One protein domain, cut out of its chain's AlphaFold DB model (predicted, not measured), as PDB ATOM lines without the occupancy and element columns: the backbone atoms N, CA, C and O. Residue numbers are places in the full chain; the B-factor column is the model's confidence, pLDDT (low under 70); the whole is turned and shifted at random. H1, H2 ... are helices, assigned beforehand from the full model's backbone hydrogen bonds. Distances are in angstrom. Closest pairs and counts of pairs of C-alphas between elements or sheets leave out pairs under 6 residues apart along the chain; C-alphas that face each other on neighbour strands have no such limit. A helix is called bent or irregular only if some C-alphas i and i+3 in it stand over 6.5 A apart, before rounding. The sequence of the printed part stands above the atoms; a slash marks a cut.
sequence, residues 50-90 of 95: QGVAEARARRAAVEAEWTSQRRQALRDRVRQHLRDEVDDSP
ATOM      1  N   GLN A  50     172.427 185.651 176.702       96.94
ATOM      2  CA  GLN A  50     171.090 185.319 176.212       96.94
ATOM      3  C   GLN A  50     171.159 184.579 174.870       96.94
ATOM      4  O   GLN A  50     170.529 183.533 174.715       96.94
ATOM      5  N   GLY A  51     171.960 185.066 173.917       96.50
ATOM      6  CA  GLY A  51     172.129 184.419 172.616       96.50
ATOM      7  C   GLY A  51     172.713 183.010 172.739       96.50
ATOM      8  O   GLY A  51     172.249 182.081 172.070       96.50
ATOM      9  N   VAL A  52     173.671 182.813 173.650       95.94
ATOM     10  CA  VAL A  52     174.222 181.489 173.974       95.94
ATOM     11  C   VAL A  52     173.149 180.577 174.572       95.94
ATOM     12  O   VAL A  52     173.040 179.415 174.169       95.94
ATOM     13  N   ALA A  53     172.337 181.079 175.503       96.94
ATOM     14  CA  ALA A  53     171.255 180.314 176.116       96.94
ATOM     15  C   ALA A  53     170.202 179.886 175.078       96.94
ATOM     16  O   ALA A  53     169.821 178.714 175.027       96.94
ATOM     17  N   GLU A  54     169.793 180.793 174.193       97.69
ATOM     18  CA  GLU A  54     168.845 180.516 173.111       97.69
ATOM     19  C   GLU A  54     169.410 179.526 172.086       97.69
ATOM     20  O   GLU A  54     168.718 178.600 171.655       97.69
ATOM     21  N   ALA A  55     170.679 179.674 171.698       97.00
ATOM     22  CA  ALA A  55     171.352 178.724 170.817       97.00
ATOM     23  C   ALA A  55     171.416 177.324 171.448       97.00
ATOM     24  O   ALA A  55     171.116 176.327 170.782       97.00
ATOM     25  N   ARG A  56     171.737 177.241 172.747       96.75
ATOM     26  CA  ARG A  56     171.742 175.982 173.504       96.75
ATOM     27  C   ARG A  56     170.350 175.355 173.561       96.75
ATOM     28  O   ARG A  56     170.233 174.154 173.331       96.75
ATOM     29  N   ALA A  57     169.309 176.146 173.811       97.56
ATOM     30  CA  ALA A  57     167.928 175.671 173.842       97.56
ATOM     31  C   ALA A  57     167.478 175.123 172.477       97.56
ATOM     32  O   ALA A  57     166.944 174.016 172.408       97.56
ATOM     33  N   ARG A  58     167.765 175.838 171.378       97.94
ATOM     34  CA  ARG A  58     167.464 175.372 170.011       97.94
ATOM     35  C   ARG A  58     168.166 174.058 169.688       97.94
ATOM     36  O   ARG A  58     167.547 173.144 169.149       97.94
ATOM     37  N   ARG A  59     169.447 173.942 170.046       96.50
ATOM     38  CA  ARG A  59     170.208 172.700 169.876       96.50
ATOM     39  C   ARG A  59     169.589 171.553 170.679       96.50
ATOM     40  O   ARG A  59     169.392 170.478 170.124       96.50
ATOM     41  N   ALA A  60     169.257 171.783 171.948       95.38
ATOM     42  CA  ALA A  60     168.659 170.768 172.812       95.38
ATOM     43  C   ALA A  60     167.296 170.284 172.291       95.38
ATOM     44  O   ALA A  60     167.023 169.088 172.335       95.38
ATOM     45  N   ALA A  61     166.472 171.184 171.744       96.62
ATOM     46  CA  ALA A  61     165.198 170.823 171.123       96.62
ATOM     47  C   ALA A  61     165.393 169.866 169.934       96.62
ATOM     48  O   ALA A  61     164.734 168.834 169.859       96.62
ATOM     49  N   VAL A  62     166.363 170.152 169.059       95.38
ATOM     50  CA  VAL A  62     166.707 169.264 167.936       95.38
ATOM     51  C   VAL A  62     167.250 167.920 168.430       95.38
ATOM     52  O   VAL A  62     166.909 166.874 167.882       95.38
ATOM     53  N   GLU A  63     168.100 167.922 169.458       93.94
ATOM     54  CA  GLU A  63     168.662 166.692 170.032       93.94
ATOM     55  C   GLU A  63     167.606 165.820 170.726       93.94
ATOM     56  O   GLU A  63     167.728 164.593 170.706       93.94
ATOM     57  N   ALA A  64     166.557 166.419 171.297       94.38
ATOM     58  CA  ALA A  64     165.458 165.694 171.934       94.38
ATOM     59  C   ALA A  64     164.685 164.810 170.940       94.38
ATOM     60  O   ALA A  64     164.207 163.738 171.310       94.38
ATOM     61  N   GLU A  65     164.623 165.209 169.668       95.31
ATOM     62  CA  GLU A  65     163.981 164.440 168.597       95.31
ATOM     63  C   GLU A  65     164.863 163.296 168.061       95.31
ATOM     64  O   GLU A  65     164.428 162.482 167.243       95.31
ATOM     65  N   TRP A  66     166.127 163.197 168.490       95.75
ATOM     66  CA  TRP A  66     167.037 162.191 167.955       95.75
ATOM     67  C   TRP A  66     166.760 160.790 168.498       95.75
ATOM     68  O   TRP A  66     166.777 160.521 169.707       95.75
ATOM     69  N   THR A  67     166.671 159.840 167.566       96.12
ATOM     70  CA  THR A  67     166.661 158.413 167.887       96.12
ATOM     71  C   THR A  67     167.932 158.007 168.637       96.12
ATOM     72  O   THR A  67     169.010 158.590 168.467       96.12
ATOM     73  N   SER A  68     167.832 156.954 169.451       93.88
ATOM     74  CA  SER A  68     168.987 156.402 170.171       93.88
ATOM     75  C   SER A  68     170.118 155.993 169.223       93.88
ATOM     76  O   SER A  68     171.285 156.215 169.537       93.88
ATOM     77  N   GLN A  69     169.784 155.488 168.029       94.94
ATOM     78  CA  GLN A  69     170.764 155.151 166.994       94.94
ATOM     79  C   GLN A  69     171.528 156.386 166.502       94.94
ATOM     80  O   GLN A  69     172.750 156.344 166.380       94.94
ATOM     81  N   ARG A  70     170.837 157.509 166.260       94.62
ATOM     82  CA  ARG A  70     171.481 158.760 165.831       94.62
ATOM     83  C   ARG A  70     172.413 159.311 166.908       94.62
ATOM     84  O   ARG A  70     173.534 159.711 166.593       94.62
ATOM     85  N   ARG A  71     171.978 159.290 168.173       91.94
ATOM     86  CA  ARG A  71     172.814 159.678 169.319       91.94
ATOM     87  C   ARG A  71     174.063 158.803 169.417       91.94
ATOM     88  O   ARG A  71     175.161 159.334 169.558       91.94
ATOM     89  N   GLN A  72     173.913 157.487 169.272       93.81
ATOM     90  CA  GLN A  72     175.037 156.553 169.303       93.81
ATOM     91  C   GLN A  72     176.022 156.805 168.152       93.81
ATOM     92  O   GLN A  72     177.214 156.969 168.396       93.81
ATOM     93  N   ALA A  73     175.527 156.973 166.923       95.00
ATOM     94  CA  ALA A  73     176.358 157.272 165.758       95.00
ATOM     95  C   ALA A  73     177.118 158.606 165.881       95.00
ATOM     96  O   ALA A  73     178.214 158.754 165.338       95.00
ATOM     97  N   LEU A  74     176.561 159.608 166.573       93.12
ATOM     98  CA  LEU A  74     177.311 160.822 166.895       93.12
ATOM     99  C   LEU A  74     178.428 160.541 167.908       93.12
ATOM    100  O   LEU A  74     179.557 160.959 167.675       93.12
ATOM    101  N   ARG A  75     178.140 159.816 168.998       92.75
ATOM    102  CA  ARG A  75     179.154 159.471 170.014       92.75
ATOM    103  C   ARG A  75     180.315 158.688 169.413       92.75
ATOM    104  O   ARG A  75     181.464 158.961 169.749       92.75
ATOM    105  N   ASP A  76     180.021 157.751 168.519       95.25
ATOM    106  CA  ASP A  76     181.050 156.942 167.870       95.25
ATOM    107  C   ASP A  76     181.911 157.781 166.920       95.25
ATOM    108  O   ASP A  76     183.132 157.650 166.950       95.25
ATOM    109  N   ARG A  77     181.314 158.728 166.180       94.19
ATOM    110  CA  ARG A  77     182.070 159.701 165.369       94.19
ATOM    111  C   ARG A  77     182.966 160.606 166.209       94.19
ATOM    112  O   ARG A  77     184.123 160.790 165.855       94.19
ATOM    113  N   VAL A  78     182.458 161.140 167.321       93.81
ATOM    114  CA  VAL A  78     183.255 161.978 168.236       93.81
ATOM    115  C   VAL A  78     184.424 161.179 168.810       93.81
ATOM    116  O   VAL A  78     185.552 161.658 168.809       93.81
ATOM    117  N   ARG A  79     184.183 159.937 169.253       91.12
ATOM    118  CA  ARG A  79     185.243 159.068 169.777       91.12
ATOM    119  C   ARG A  79     186.302 158.757 168.720       91.12
ATOM    120  O   ARG A  79     187.480 158.738 169.057       91.12
ATOM    121  N   GLN A  80     185.884 158.490 167.483       92.00
ATOM    122  CA  GLN A  80     186.814 158.229 166.389       92.00
ATOM    123  C   GLN A  80     187.685 159.455 166.113       92.00
ATOM    124  O   GLN A  80     188.900 159.324 166.103       92.00
ATOM    125  N   HIS A  81     187.083 160.640 166.004       91.25
ATOM    126  CA  HIS A  81     187.828 161.873 165.762       91.25
ATOM    127  C   HIS A  81     188.865 162.159 166.854       91.25
ATOM    128  O   HIS A  81     190.018 162.424 166.543       91.25
ATOM    129  N   LEU A  82     188.490 162.015 168.130       85.00
ATOM    130  CA  LEU A  82     189.427 162.193 169.244       85.00
ATOM    131  C   LEU A  82     190.583 161.186 169.212       85.00
ATOM    132  O   LEU A  82     191.686 161.505 169.637       85.00
ATOM    133  N   ARG A  83     190.340 159.959 168.736       84.62
ATOM    134  CA  ARG A  83     191.406 158.967 168.556       84.62
ATOM    135  C   ARG A  83     192.336 159.373 167.412       84.62
ATOM    136  O   ARG A  83     193.546 159.322 167.590       84.62
ATOM    137  N   ASP A  84     191.769 159.824 166.297       85.31
ATOM    138  CA  ASP A  84     192.531 160.266 165.128       85.31
ATOM    139  C   ASP A  84     193.414 161.488 165.453       85.31
ATOM    140  O   ASP A  84     194.570 161.526 165.045       85.31
ATOM    141  N   GLU A  85     192.927 162.451 166.248       77.44
ATOM    142  CA  GLU A  85     193.728 163.606 166.699       77.44
ATOM    143  C   GLU A  85     194.909 163.210 167.607       77.44
ATOM    144  O   GLU A  85     195.978 163.827 167.564       77.44
ATOM    145  N   VAL A  86     194.736 162.170 168.431       72.12
ATOM    146  CA  VAL A  86     195.807 161.633 169.286       72.12
ATOM    147  C   VAL A  86     196.848 160.885 168.451       72.12
ATOM    148  O   VAL A  86     198.045 161.058 168.681       72.12
ATOM    149  N   ASP A  87     196.412 160.101 167.464       70.62
ATOM    150  CA  ASP A  87     197.306 159.339 166.587       70.62
ATOM    151  C   ASP A  87     198.074 160.238 165.589       70.62
ATOM    152  O   ASP A  87     199.199 159.904 165.209       70.62
ATOM    153  N   ASP A  88     197.534 161.404 165.206       60.38
ATOM    154  CA  ASP A  88     198.218 162.386 164.338       60.38
ATOM    155  C   ASP A  88     199.196 163.317 165.102       60.38
ATOM    156  O   ASP A  88     200.005 164.037 164.505       60.38
ATOM    157  N   SER A  89     199.207 163.251 166.441       51.53
ATOM    158  CA  SER A  89     200.074 164.056 167.319       51.53
ATOM    159  C   SER A  89     201.533 163.563 167.499       51.53
ATOM    160  O   SER A  89     202.098 163.738 168.583       51.53
ATOM    161  N   PRO A  90     202.223 163.022 166.468       51.72
ATOM    162  CA  PRO A  90     203.687 163.126 166.425       51.72
ATOM    163  C   PRO A  90     204.285 163.674 165.113       51.72
ATOM    164  O   PRO A  90     205.470 163.452 164.866       51.72
TER     165      PRO A  90
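AT A GLANCE: This is residues 50 to 90 of the 95 residues of an uncharacterized protein of Micromonospora rosaria (UniProt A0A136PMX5). Two helices, H1 and then the longer H2, make an open, flat V, with a tight link at its corner and the two arms reaching away from each other. Beyond H2, residues 88 to 90 are a short tail. The printed part has 41 residues, with two named helices and no named strand: all helix. It is extended, with a radius of gyration of the C-alphas of 14.4 A, and spans 40 by 27 by 6 A.

IN THESE COORDINATES: H1 is residues 50 to 64, 20.9 A long from C-alpha 50 at (171.090, 185.319, 176.212) to C-alpha 64. H2 is residues 68 to 87, 28.7 A long from C-alpha 68 at (168.987, 156.402, 170.171) to C-alpha 87 at (197.306, 159.339, 166.587).

HOW THE PARTS SIT: H1 and H2 are only just apart, their closest C-alphas being 8.2 A from each other. Residues 50 to 62, 64 to 70 and 72 to 90 stand free. In H1 and H2 every O i to N i+4 pair is within hydrogen-bond range. Neither helix is bent.

THE WHOLE: The two C-alphas farthest apart are those of Gln 50 and Pro 90, 40.6 A. The printed part has no cut. The link from H1 to H2 is tight, with 3 residues. The mean pLDDT of the printed part is 89.7; residues 88 to 90 are under 70.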